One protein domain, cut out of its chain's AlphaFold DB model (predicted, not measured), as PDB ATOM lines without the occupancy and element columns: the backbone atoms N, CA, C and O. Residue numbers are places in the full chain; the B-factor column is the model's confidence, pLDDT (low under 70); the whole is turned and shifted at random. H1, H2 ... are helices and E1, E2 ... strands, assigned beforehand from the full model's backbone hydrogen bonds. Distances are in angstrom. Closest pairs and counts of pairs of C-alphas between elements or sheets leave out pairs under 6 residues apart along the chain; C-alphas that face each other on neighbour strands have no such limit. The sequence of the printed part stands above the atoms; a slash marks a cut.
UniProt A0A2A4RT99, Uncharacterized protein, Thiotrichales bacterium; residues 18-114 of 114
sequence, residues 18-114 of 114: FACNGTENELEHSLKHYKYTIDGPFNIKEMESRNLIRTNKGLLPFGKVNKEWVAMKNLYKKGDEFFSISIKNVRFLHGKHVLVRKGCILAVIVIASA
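Overview. This is residues 18 to 114 of the 114 residues of an uncharacterized protein of Thiotrichales bacterium (UniProt A0A2A4RT99). A strongly twisted slab of four antiparallel strands, E1, E4, E5 and E6 in that order, has H2 and H3 over one face and H1 over the other, in three layers. A small hairpin, E2 and E3, extends the body at one end. The printed part has 97 residues, with three named helices and six named strands in the order H1 E1 H2 E2 E3 H3 E4 E5 E6, a mixed class. It is compact, with a radius of gyration of the C-alphas of 13.1 A and spans of 37 by 31 by 20 A.

Arrangement. Edge strand E1, residues 35 to 42, is antiparallel to E4, residues 81 to 88; N 39 and O 84 are within hydrogen-bond range at 2.8 A. E4, E5, residues 93 to 101, and E6, residues 104 to 113, form a meander of two hairpins, each strand the antiparallel neighbour of the one before, with N 85 and O 96 at 2.7 A and N 97 and O 109 at 2.8 A. E6 bends by 53 degrees at residue 107. H3, residues 67 to 75, is over E6; their closest C-alphas, Glu 68 and Ile 109, are 6.4 A apart. H2, residues 44 to 50, is on the same face. H1, residues 24 to 33, is on the opposite face, at a height over the sheet of 8.9 A. In hairpin E2, residues 52 to 55, and E3, residues 58 to 61, N 53 and O 60 are 2.7 A apart. Every O i to N i+4 pair is within range in H2 and H3, and 5 of 6 in H1.

Along the chain. E5 is 26.1 A long, E6 25.1 A, H1 14.4 A. H1 begins at C-alpha 24 (207.831, 133.396, 158.033); E6 ends at C-alpha 113 (211.200, 115.141, 162.225).

Size, cuts and confidence. The farthest C-alphas, Phe 18 and Lys 57, are 39.0 A apart. The printed part has no cut, and its links are tight. pLDDT is under 70 at residues 18 to 26, 50 to 65, 89 to 94 and 111 to 114.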
ATOM      1  N   PHE A  18     201.225 139.390 155.093       45.53
ATOM      2  CA  PHE A  18     202.343 140.143 155.615       45.53
ATOM      3  C   PHE A  18     203.032 139.255 156.644       45.53
ATOM      4  O   PHE A  18     202.385 138.608 157.470       45.53
ATOM      5  N   ALA A  19     204.352 139.200 156.537       49.53
ATOM      6  CA  ALA A  19     205.194 138.581 157.530       49.53
ATOM      7  C   ALA A  19     205.111 139.435 158.806       49.53
ATOM      8  O   ALA A  19     205.655 140.538 158.853       49.53
ATOM      9  N   CYS A  20     204.336 138.991 159.791       63.12
ATOM     10  CA  CYS A  20     203.956 139.779 160.956       63.12
ATOM     11  C   CYS A  20     204.849 139.479 162.174       63.12
ATOM     12  O   CYS A  20     204.764 140.226 163.147       63.12
ATOM     13  N   ASN A  21     205.717 138.450 162.143       59.22
ATOM     14  CA  ASN A  21     206.563 138.101 163.301       59.22
ATOM     15  C   ASN A  21     207.967 137.515 163.004       59.22
ATOM     16  O   ASN A  21     208.639 137.063 163.931       59.22
ATOM     17  N   GLY A  22     208.440 137.483 161.753       57.97
ATOM     18  CA  GLY A  22     209.818 137.088 161.406       57.97
ATOM     19  C   GLY A  22     210.093 135.577 161.407       57.97
ATOM     20  O   GLY A  22     211.177 135.146 161.016       57.97
ATOM     21  N   THR A  23     209.108 134.756 161.784       60.56
ATOM     22  CA  THR A  23     209.152 133.286 161.654       60.56
ATOM     23  C   THR A  23     208.726 132.809 160.260       60.56
ATOM     24  O   THR A  23     208.895 131.633 159.931       60.56
ATOM     25  N   GLU A  24     208.236 133.715 159.404       66.06
ATOM     26  CA  GLU A  24     207.831 133.396 158.033       66.06
ATOM     27  C   GLU A  24     209.004 132.985 157.149       66.06
ATOM     28  O   GLU A  24     208.841 132.084 156.337       66.06
ATOM     29  N   ASN A  25     210.193 133.565 157.339       66.31
ATOM     30  CA  ASN A  25     211.353 133.294 156.483       66.31
ATOM     31  C   ASN A  25     211.773 131.817 156.514       66.31
ATOM     32  O   ASN A  25     212.122 131.235 155.486       66.31
ATOM     33  N   GLU A  26     211.714 131.177 157.685       67.12
ATOM     34  CA  GLU A  26     212.060 129.760 157.823       67.12
ATOM     35  C   GLU A  26     210.981 128.854 157.210       67.12
ATOM     36  O   GLU A  26     211.278 127.815 156.605       67.12
ATOM     37  N   LEU A  27     209.710 129.248 157.340       74.38
ATOM     38  CA  LEU A  27     208.605 128.547 156.701       74.38
ATOM     39  C   LEU A  27     208.685 128.688 155.177       74.38
ATOM     40  O   LEU A  27     208.671 127.678 154.481       74.38
ATOM     41  N   GLU A  28     208.852 129.903 154.665       77.88
ATOM     42  CA  GLU A  28     208.985 130.210 153.243       77.88
ATOM     43  C   GLU A  28     210.160 129.455 152.615       77.88
ATOM     44  O   GLU A  28     209.997 128.807 151.581       77.88
ATOM     45  N   HIS A  29     211.326 129.454 153.271       74.81
ATOM     46  CA  HIS A  29     212.475 128.678 152.814       74.81
ATOM     47  C   HIS A  29     212.149 127.181 152.723       74.81
ATOM     48  O   HIS A  29     212.523 126.521 151.753       74.81
ATOM     49  N   SER A  30     211.417 126.642 153.702       73.12
ATOM     50  CA  SER A  30     211.012 125.233 153.699       73.12
ATOM     51  C   SER A  30     210.024 124.919 152.566       73.12
ATOM     52  O   SER A  30     210.158 123.898 151.897       73.12
ATOM     53  N   LEU A  31     209.051 125.799 152.325       79.88
ATOM     54  CA  LEU A  31     208.019 125.607 151.303       79.88
ATOM     55  C   LEU A  31     208.559 125.771 149.873       79.88
ATOM     56  O   LEU A  31     208.058 125.122 148.960       79.88
ATOM     57  N   LYS A  32     209.598 126.592 149.665       82.69
ATOM     58  CA  LYS A  32     210.236 126.769 148.347       82.69
ATOM     59  C   LYS A  32     211.048 125.557 147.887       82.69
ATOM     60  O   LYS A  32     211.144 125.317 146.688       82.69
ATOM     61  N   HIS A  33     211.644 124.813 148.818       79.56
ATOM     62  CA  HIS A  33     212.608 123.754 148.489       79.56
ATOM     63  C   HIS A  33     212.035 122.339 148.574       79.56
ATOM     64  O   HIS A  33     212.631 121.402 148.041       79.56
ATOM     65  N   TYR A  34     210.892 122.161 149.233       81.81
ATOM     66  CA  TYR A  34     210.351 120.840 149.524       81.81
ATOM     67  C   TYR A  34     208.891 120.724 149.110       81.81
ATOM     68  O   TYR A  34     208.137 121.692 149.125       81.81
ATOM     69  N   LYS A  35     208.470 119.501 148.775       83.81
ATOM     70  CA  LYS A  35     207.049 119.217 148.568       83.81
ATOM     71  C   LYS A  35     206.336 119.307 149.908       83.81
ATOM     72  O   LYS A  35     206.811 118.746 150.897       83.81
ATOM     73  N   TYR A  36     205.182 119.955 149.923       84.50
ATOM     74  CA  TYR A  36     204.392 120.114 151.131       84.50
ATOM     75  C   TYR A  36     202.906 119.869 150.869       84.50
ATOM     76  O   TYR A  36     202.419 120.048 149.752       84.50
ATOM     77  N   THR A  37     202.192 119.468 151.914       84.44
ATOM     78  CA  THR A  37     200.729 119.495 151.973       84.44
ATOM     79  C   THR A  37     200.303 120.428 153.095       84.44
ATOM     80  O   THR A  37     201.001 120.546 154.103       84.44
ATOM     81  N   ILE A  38     199.178 121.114 152.902       86.38
ATOM     82  CA  ILE A  38     198.576 121.994 153.902       86.38
ATOM     83  C   ILE A  38     197.184 121.456 154.201       86.38
ATOM     84  O   ILE A  38     196.374 121.319 153.288       86.38
ATOM     85  N   ASP A  39     196.922 121.200 155.475       85.69
ATOM     86  CA  ASP A  39     195.615 120.825 155.995       85.69
ATOM     87  C   ASP A  39     195.090 121.937 156.913       85.69
ATOM     88  O   ASP A  39     195.835 122.496 157.724       85.69
ATOM     89  N   GLY A  40     193.801 122.252 156.795       86.00
ATOM     90  CA  GLY A  40     193.129 123.322 157.536       86.00
ATOM     91  C   GLY A  40     192.168 124.122 156.643       86.00
ATOM     92  O   GLY A  40     191.910 123.702 155.512       86.00
ATOM     93  N   PRO A  41     191.645 125.267 157.117       90.50
ATOM     94  CA  PRO A  41     191.845 125.826 158.455       90.50
ATOM     95  C   PRO A  41     191.180 124.970 159.541       90.50
ATOM     96  O   PRO A  41     190.128 124.372 159.324       90.50
ATOM     97  N   PHE A  42     191.796 124.928 160.718       86.81
ATOM     98  CA  PHE A  42     191.278 124.249 161.901       86.81
ATOM     99  C   PHE A  42     191.009 125.239 163.025       86.81
ATOM    100  O   PHE A  42     191.755 126.199 163.229       86.81
ATOM    101  N   ASN A  43     189.986 124.949 163.824       85.69
ATOM    102  CA  ASN A  43     189.878 125.513 165.162       85.69
ATOM    103  C   ASN A  43     190.758 124.736 166.163       85.69
ATOM    104  O   ASN A  43     191.268 123.651 165.882       85.69
ATOM    105  N   ILE A  44     190.906 125.284 167.370       82.56
ATOM    106  CA  ILE A  44     191.760 124.710 168.422       82.56
ATOM    107  C   ILE A  44     191.411 123.249 168.757       82.56
ATOM    108  O   ILE A  44     192.304 122.427 168.933       82.56
ATOM    109  N   LYS A  45     190.116 122.908 168.787       82.38
ATOM    110  CA  LYS A  45     189.627 121.570 169.135       82.38
ATOM    111  C   LYS A  45     189.913 120.576 168.012       82.38
ATOM    112  O   LYS A  45     190.322 119.450 168.275       82.38
ATOM    113  N   GLU A  46     189.714 120.993 166.765       83.69
ATOM    114  CA  GLU A  46     190.050 120.188 165.589       83.69
ATOM    115  C   GLU A  46     191.549 119.902 165.534       83.69
ATOM    116  O   GLU A  46     191.942 118.752 165.328       83.69
ATOM    117  N   MET A  47     192.372 120.916 165.804       81.25
ATOM    118  CA  MET A  47     193.825 120.795 165.803       81.25
ATOM    119  C   MET A  47     194.329 119.794 166.852       81.25
ATOM    120  O   MET A  47     195.124 118.912 166.529       81.25
ATOM    121  N   GLU A  48     193.810 119.872 168.081       77.62
ATOM    122  CA  GLU A  48     194.159 118.953 169.176       77.62
ATOM    123  C   GLU A  48     193.657 117.520 168.942       77.62
ATOM    124  O   GLU A  48     194.257 116.570 169.437       77.62
ATOM    125  N   SER A  49     192.575 117.349 168.174       74.25
ATOM    126  CA  SER A  49     192.011 116.026 167.869       74.25
ATOM    127  C   SER A  49     192.755 115.269 166.766       74.25
ATOM    128  O   SER A  49     192.708 114.041 166.728       74.25
ATOM    129  N   ARG A  50     193.415 115.990 165.849       66.31
ATOM    130  CA  ARG A  50     193.993 115.420 164.621       66.31
ATOM    131  C   ARG A  50     195.489 115.165 164.710       66.31
ATOM    132  O   ARG A  50     195.988 114.292 164.009       66.31
ATOM    133  N   ASN A  51     196.199 115.909 165.550       63.09
ATOM    134  CA  ASN A  51     197.652 115.860 165.600       63.09
ATOM    135  C   ASN A  51     198.108 115.354 166.973       63.09
ATOM    136  O   ASN A  51     197.765 115.910 168.017       63.09
ATOM    137  N   LEU A  52     198.863 114.257 166.962       60.56
ATOM    138  CA  LEU A  52     199.498 113.664 168.136       60.56
ATOM    139  C   LEU A  52     201.006 113.960 168.066       60.56
ATOM    140  O   LEU A  52     201.613 113.827 167.005       60.56
ATOM    141  N   ILE A  53     201.630 114.328 169.182       55.91
ATOM    142  CA  ILE A  53     203.086 114.400 169.333       55.91
ATOM    143  C   ILE A  53     203.650 113.024 169.682       55.91
ATOM    144  O   ILE A  53     203.085 112.289 170.493       55.91
ATOM    145  N   ARG A  54     204.802 112.668 169.115       49.78
ATOM    146  CA  ARG A  54     205.510 111.442 169.495       49.78
ATOM    147  C   ARG A  54     206.412 111.717 170.693       49.78
ATOM    148  O   ARG A  54     207.296 112.561 170.630       49.78
ATOM    149  N   THR A  55     206.196 110.983 171.776       54.09
ATOM    150  CA  THR A  55     207.038 111.000 172.979       54.09
ATOM    151  C   THR A  55     207.664 109.623 173.209       54.09
ATOM    152  O   THR A  55     207.262 108.635 172.592       54.09
ATOM    153  N   ASN A  56     208.610 109.526 174.145       44.53
ATOM    154  CA  ASN A  56     209.156 108.252 174.632       44.53
ATOM    155  C   ASN A  56     208.104 107.341 175.300       44.53
ATOM    156  O   ASN A  56     208.366 106.161 175.509       44.53
ATOM    157  N   LYS A  57     206.918 107.874 175.614       45.19
ATOM    158  CA  LYS A  57     205.779 107.145 176.189       45.19
ATOM    159  C   LYS A  57     204.674 106.837 175.166       45.19
ATOM    160  O   LYS A  57     203.628 106.331 175.555       45.19
ATOM    161  N   GLY A  58     204.888 107.139 173.881       56.28
ATOM    162  CA  GLY A  58     203.916 106.925 172.802       56.28
ATOM    163  C   GLY A  58     203.427 108.215 172.136       56.28
ATOM    164  O   GLY A  58     203.981 109.296 172.357       56.28
ATOM    165  N   LEU A  59     202.405 108.088 171.285       56.06
ATOM    166  CA  LEU A  59     201.725 109.219 170.649       56.06
ATOM    167  C   LEU A  59     200.763 109.859 171.655       56.06
ATOM    168  O   LEU A  59     199.845 109.203 172.135       56.06
ATOM    169  N   LEU A  60     200.981 111.130 171.977       54.28
ATOM    170  CA  LEU A  60     200.141 111.892 172.896       54.28
ATOM    171  C   LEU A  60     199.448 113.027 172.148       54.28
ATOM    172  O   LEU A  60     200.060 113.617 171.264       54.28
ATOM    173  N   PRO A  61     198.204 113.382 172.492       56.53
ATOM    174  CA  PRO A  61     197.582 114.577 171.940       56.53
ATOM    175  C   PRO A  61     198.424 115.818 172.243       56.53
ATOM    176  O   PRO A  61     199.055 115.927 173.301       56.53
ATOM    177  N   PHE A  62     198.427 116.767 171.308       61.91
ATOM    178  CA  PHE A  62     198.945 118.108 171.559       61.91
ATOM    179  C   PHE A  62     198.275 118.704 172.813       61.91
ATOM    180  O   PHE A  62     197.057 118.658 172.965       61.91
ATOM    181  N   GLY A  63     199.063 119.226 173.762       57.75
ATOM    182  CA  GLY A  63     198.546 119.613 175.080       57.75
ATOM    183  C   GLY A  63     199.592 120.228 176.017       57.75
ATOM    184  O   GLY A  63     200.628 120.697 175.558       57.75
ATOM    185  N   LYS A  64     199.338 120.209 177.340       50.69
ATOM    186  CA  LYS A  64     200.187 120.823 178.400       50.69
ATOM    187  C   LYS A  64     201.659 120.369 178.409       50.69
ATOM    188  O   LYS A  64     202.483 120.991 179.068       50.69
ATOM    189  N   VAL A  65     201.971 119.280 177.712       58.28
ATOM    190  CA  VAL A  65     203.316 118.700 177.589       58.28
ATOM    191  C   VAL A  65     204.173 119.366 176.507       58.28
ATOM    192  O   VAL A  65     205.393 119.261 176.571       58.28
ATOM    193  N   ASN A  66     203.565 120.075 175.549       71.12
ATOM    194  CA  ASN A  66     204.270 120.812 174.500       71.12
ATOM    195  C   ASN A  66     204.175 122.315 174.806       71.12
ATOM    196  O   ASN A  66     203.104 122.921 174.696       71.12
ATOM    197  N   LYS A  67     205.287 122.905 175.261       76.31
ATOM    198  CA  LYS A  67     205.327 124.309 175.700       76.31
ATOM    199  C   LYS A  67     205.075 125.260 174.534       76.31
ATOM    200  O   LYS A  67     204.424 126.284 174.728       76.31
ATOM    201  N   GLU A  68     205.528 124.902 173.340       78.38
ATOM    202  CA  GLU A  68     205.334 125.669 172.116       78.38
ATOM    203  C   GLU A  68     203.847 125.730 171.735       78.38
ATOM    204  O   GLU A  68     203.325 126.799 171.423       78.38
ATOM    205  N   TRP A  69     203.123 124.615 171.861       81.44
ATOM    206  CA  TRP A  69     201.674 124.556 171.656       81.44
ATOM    207  C   TRP A  69     200.918 125.373 172.690       81.44
ATOM    208  O   TRP A  69     200.021 126.130 172.335       81.44
ATOM    209  N   VAL A  70     201.289 125.271 173.968       82.69
ATOM    210  CA  VAL A  70     200.688 126.105 175.018       82.69
ATOM    211  C   VAL A  70     200.906 127.593 174.720       82.69
ATOM    212  O   VAL A  70     199.958 128.369 174.813       82.69
ATOM    213  N   ALA A  71     202.111 127.987 174.301       83.50
ATOM    214  CA  ALA A  71     202.411 129.363 173.917       83.50
ATOM    215  C   ALA A  71     201.570 129.822 172.714       83.50
ATOM    216  O   ALA A  71     200.961 130.889 172.761       83.50
ATOM    217  N   MET A  72     201.456 128.998 171.670       86.31
ATOM    218  CA  MET A  72     200.627 129.306 170.504       86.31
ATOM    219  C   MET A  72     199.135 129.394 170.857       86.31
ATOM    220  O   MET A  72     198.454 130.311 170.398       86.31
ATOM    221  N   LYS A  73     198.619 128.516 171.727       86.44
ATOM    222  CA  LYS A  73     197.241 128.612 172.235       86.44
ATOM    223  C   LYS A  73     196.989 129.890 173.027       86.44
ATOM    224  O   LYS A  73     195.896 130.434 172.946       86.44
ATOM    225  N   ASN A  74     197.981 130.390 173.761       88.31
ATOM    226  CA  ASN A  74     197.853 131.659 174.478       88.31
ATOM    227  C   ASN A  74     197.810 132.873 173.529       88.31
ATOM    228  O   ASN A  74     197.264 133.911 173.897       88.31
ATOM    229  N   LEU A  75     198.357 132.756 172.313       89.00
ATOM    230  CA  LEU A  75     198.275 133.793 171.274       89.00
ATOM    231  C   LEU A  75     196.946 133.776 170.503       89.00
ATOM    232  O   LEU A  75     196.560 134.803 169.928       89.00
ATOM    233  N   TYR A  76     196.273 132.623 170.481       89.31
ATOM    234  CA  TYR A  76     195.029 132.403 169.755       89.31
ATOM    235  C   TYR A  76     193.906 133.320 170.252       89.31
ATOM    236  O   TYR A  76     193.642 133.455 171.447       89.31
ATOM    237  N   LYS A  77     193.192 133.917 169.302       91.75
ATOM    238  CA  LYS A  77     191.946 134.652 169.505       91.75
ATOM    239  C   LYS A  77     190.858 134.036 168.636       91.75
ATOM    240  O   LYS A  77     191.120 133.399 167.620       91.75
ATOM    241  N   LYS A  78     189.600 134.241 169.034       90.12
ATOM    242  CA  LYS A  78     188.451 133.795 168.241       90.12
ATOM    243  C   LYS A  78     188.526 134.406 166.836       90.12
ATOM    244  O   LYS A  78     188.588 135.627 166.712       90.12
ATOM    245  N   GLY A  79     188.475 133.551 165.815       87.38
ATOM    246  CA  GLY A  79     188.603 133.944 164.408       87.38
ATOM    247  C   GLY A  79     190.008 133.768 163.829       87.38
ATOM    248  O   GLY A  79     190.190 134.027 162.645       87.38
ATOM    249  N   ASP A  80     190.979 133.329 164.630       91.56
ATOM    250  CA  ASP A  80     192.248 132.842 164.100       91.56
ATOM    251  C   ASP A  80     192.098 131.419 163.549       91.56
ATOM    252  O   ASP A  80     191.208 130.664 163.948       91.56
ATOM    253  N   GLU A  81     193.013 131.048 162.664       91.12
ATOM    254  CA  GLU A  81     193.000 129.792 161.929       91.12
ATOM    255  C   GLU A  81     194.292 129.022 162.186       91.12
ATOM    256  O   GLU A  81     195.387 129.586 162.150       91.12
ATOM    257  N   PHE A  82     194.176 127.720 162.428       89.50
ATOM    258  CA  PHE A  82     195.330 126.832 162.494       89.50
ATOM    259  C   PHE A  82     195.497 126.057 161.193       89.50
ATOM    260  O   PHE A  82     194.526 125.551 160.634       89.50
ATOM    261  N   PHE A  83     196.741 125.882 160.765       88.44
ATOM    262  CA  PHE A  83     197.098 125.024 159.642       88.44
ATOM    263  C   PHE A  83     198.149 124.010 160.069       88.44
ATOM    264  O   PHE A  83     199.056 124.318 160.846       88.44
ATOM    265  N   SER A  84     198.033 122.793 159.549       85.31
ATOM    266  CA  SER A  84     199.071 121.775 159.647       85.31
ATOM    267  C   SER A  84     199.757 121.650 158.297       85.31
ATOM    268  O   SER A  84     199.102 121.468 157.276       85.31
ATOM    269  N   ILE A  85     201.075 121.778 158.286       84.06
ATOM    270  CA  ILE A  85     201.900 121.701 157.091       84.06
ATOM    271  C   ILE A  85     202.787 120.475 157.227       84.06
ATOM    272  O   ILE A  85     203.627 120.401 158.123       84.06
ATOM    273  N   SER A  86     202.625 119.526 156.315       81.06
ATOM    274  CA  SER A  86     203.490 118.353 156.233       81.06
ATOM    275  C   SER A  86     204.488 118.567 155.111       81.06
ATOM    276  O   SER A  86     204.113 118.642 153.945       81.06
ATOM    277  N   ILE A  87     205.766 118.680 155.454       77.69
ATOM    278  CA  ILE A  87     206.862 118.897 154.514       77.69
ATOM    279  C   ILE A  87     207.579 117.570 154.306       77.69
ATOM    280  O   ILE A  87     208.137 116.987 155.239       77.69
ATOM    281  N   LYS A  88     207.578 117.093 153.063       73.12
ATOM    282  CA  LYS A  88     208.257 115.864 152.665       73.12
ATOM    283  C   LYS A  88     209.620 116.209 152.071       73.12
ATOM    284  O   LYS A  88     209.705 116.705 150.947       73.12
ATOM    285  N   ASN A  89     210.679 115.904 152.814       69.62
ATOM    286  CA  ASN A  89     212.047 115.886 152.302       69.62
ATOM    287  C   ASN A  89     212.458 114.432 151.984       69.62
ATOM    288  O   ASN A  89     211.845 113.486 152.472       69.62
ATOM    289  N   VAL A  90     213.499 114.236 151.170       57.72
ATOM    290  CA  VAL A  90     214.002 112.927 150.710       57.72
ATOM    291  C   VAL A  90     214.376 111.978 151.859       57.72
ATOM    292  O   VAL A  90     214.458 110.775 151.641       57.72
ATOM    293  N   ARG A  91     214.607 112.506 153.070       53.28
ATOM    294  CA  ARG A  91     215.019 111.735 154.255       53.28
ATOM    295  C   ARG A  91     214.096 111.841 155.472       53.28
ATOM    296  O   ARG A  91     214.134 110.934 156.288       53.28
ATOM    297  N   PHE A  92     213.293 112.899 155.589       54.78
ATOM    298  CA  PHE A  92     212.531 113.205 156.805       54.78
ATOM    299  C   PHE A  92     211.147 113.757 156.442       54.78
ATOM    300  O   PHE A  92     211.011 114.555 155.505       54.78
ATOM    301  N   LEU A  93     210.124 113.358 157.199       55.00
ATOM    302  CA  LEU A  93     208.829 114.041 157.209       55.00
ATOM    303  C   LEU A  93     208.851 115.056 158.352       55.00
ATOM    304  O   LEU A  93     208.957 114.666 159.516       55.00
ATOM    305  N   HIS A  94     208.765 116.340 158.013       66.38
ATOM    306  CA  HIS A  94     208.681 117.418 158.990       66.38
ATOM    307  C   HIS A  94     207.256 117.950 159.054       66.38
ATOM    308  O   HIS A  94     206.726 118.427 158.054       66.38
ATOM    309  N   GLY A  95     206.641 117.898 160.231       77.31
ATOM    310  CA  GLY A  95     205.364 118.559 160.477       77.31
ATOM    311  C   GLY A  95     205.577 119.953 161.070       77.31
ATOM    312  O   GLY A  95     206.321 120.092 162.042       77.31
ATOM    313  N   LYS A  96     204.905 120.970 160.527       81.88
ATOM    314  CA  LYS A  96     204.805 122.318 161.103       81.88
ATOM    315  C   LYS A  96     203.341 122.666 161.383       81.88
ATOM    316  O   LYS A  96     202.467 122.370 160.580       81.88
ATOM    317  N   HIS A  97     203.058 123.300 162.513       86.06
ATOM    318  CA  HIS A  97     201.755 123.894 162.812       86.06
ATOM    319  C   HIS A  97     201.868 125.407 162.753       86.06
ATOM    320  O   HIS A  97     202.838 125.966 163.258       86.06
ATOM    321  N   VAL A  98     200.889 126.063 162.141       88.75
ATOM    322  CA  VAL A  98     200.902 127.506 161.905       88.75
ATOM    323  C   VAL A  98     199.619 128.115 162.451       88.75
ATOM    324  O   VAL A  98     198.537 127.607 162.174       88.75
ATOM    325  N   LEU A  99     199.748 129.195 163.220       90.19
ATOM    326  CA  LEU A  99     198.629 130.036 163.644       90.19
ATOM    327  C   LEU A  99     198.566 131.258 162.729       90.19
ATOM    328  O   LEU A  99     199.548 131.994 162.634       90.19
ATOM    329  N   VAL A 100     197.420 131.487 162.098       90.00
ATOM    330  CA  VAL A 100     197.188 132.579 161.152       90.00
ATOM    331  C   VAL A 100     196.054 133.474 161.645       90.00
ATOM    332  O   VAL A 100     195.011 132.996 162.085       90.00
ATOM    333  N   ARG A 101     196.236 134.792 161.554       90.31
ATOM    334  CA  ARG A 101     195.202 135.793 161.841       90.31
ATOM    335  C   ARG A 101     195.116 136.771 160.685       90.31
ATOM    336  O   ARG A 101     196.053 137.529 160.464       90.31
ATOM    337  N   LYS A 102     193.975 136.800 159.986       86.94
ATOM    338  CA  LYS A 102     193.738 137.712 158.848       86.94
ATOM    339  C   LYS A 102     194.870 137.655 157.802       86.94
ATOM    340  O   LYS A 102     195.339 138.689 157.341       86.94
ATOM    341  N   GLY A 103     195.354 136.450 157.497       80.62
ATOM    342  CA  GLY A 103     196.469 136.233 156.570       80.62
ATOM    343  C   GLY A 103     197.875 136.440 157.155       80.62
ATOM    344  O   GLY A 103     198.832 136.030 156.515       80.62
ATOM    345  N   CYS A 104     198.037 136.996 158.361       83.44
ATOM    346  CA  CYS A 104     199.340 137.051 159.041       83.44
ATOM    347  C   CYS A 104     199.662 135.715 159.709       83.44
ATOM    348  O   CYS A 104     198.842 135.217 160.482       83.44
ATOM    349  N   ILE A 105     200.885 135.215 159.550       86.12
ATOM    350  CA  ILE A 105     201.403 134.134 160.393       86.12
ATOM    351  C   ILE A 105     201.812 134.730 161.745       86.12
ATOM    352  O   ILE A 105     202.607 135.658 161.827       86.12
ATOM    353  N   LEU A 106     201.240 134.213 162.829       84.56
ATOM    354  CA  LEU A 106     201.540 134.675 164.185       84.56
ATOM    355  C   LEU A 106     202.586 133.806 164.880       84.56
ATOM    356  O   LEU A 106     203.356 134.312 165.698       84.56
ATOM    357  N   ALA A 107     202.576 132.507 164.588       85.38
ATOM    358  CA  ALA A 107     203.480 131.532 165.179       85.38
ATOM    359  C   ALA A 107     203.605 130.290 164.289       85.38
ATOM    360  O   ALA A 107     202.651 129.905 163.606       85.38
ATOM    361  N   VAL A 108     204.764 129.635 164.370       84.12
ATOM    362  CA  VAL A 108     205.059 128.348 163.733       84.12
ATOM    363  C   VAL A 108     205.641 127.408 164.790       84.12
ATOM    364  O   VAL A 108     206.544 127.797 165.525       84.12
ATOM    365  N   ILE A 109     205.136 126.178 164.879       79.50
ATOM    366  CA  ILE A 109     205.664 125.121 165.756       79.50
ATOM    367  C   ILE A 109     206.141 123.967 164.895       79.50
ATOM    368  O   ILE A 109     205.411 123.517 164.017       79.50
ATOM    369  N   VAL A 110     207.326 123.439 165.185       75.75
ATOM    370  CA  VAL A 110     207.810 122.188 164.596       75.75
ATOM    371  C   VAL A 110     207.350 121.018 165.468       75.75
ATOM    372  O   VAL A 110     207.535 121.026 166.680       75.75
ATOM    373  N   ILE A 111     206.707 120.025 164.859       68.50
ATOM    374  CA  ILE A 111     205.950 118.976 165.561       68.50
ATOM    375  C   ILE A 111     206.749 117.678 165.678       68.50
ATOM    376  O   ILE A 111     206.644 116.979 166.681       68.50
ATOM    377  N   ALA A 112     207.519 117.345 164.643       60.47
ATOM    378  CA  ALA A 112     208.457 116.227 164.608       60.47
ATOM    379  C   ALA A 112     209.233 116.237 163.285       60.47
ATOM    380  O   ALA A 112     208.688 116.626 162.250       60.47
ATOM    381  N   SER A 113     210.476 115.755 163.338       45.38
ATOM    382  CA  SER A 113     211.200 115.141 162.225       45.38
ATOM    383  C   SER A 113     211.193 113.630 162.458       45.38
ATOM    384  O   SER A 113     211.614 113.199 163.534       45.38
ATOM    385  N   ALA A 114     210.690 112.842 161.509       39.97
ATOM    386  CA  ALA A 114     210.877 111.387 161.520       39.97
ATOM    387  C   ALA A 114     212.259 111.034 160.988       39.97
ATOM    388  O   ALA A 114     212.460 111.372 159.803       39.97
TER     389      ALA A 114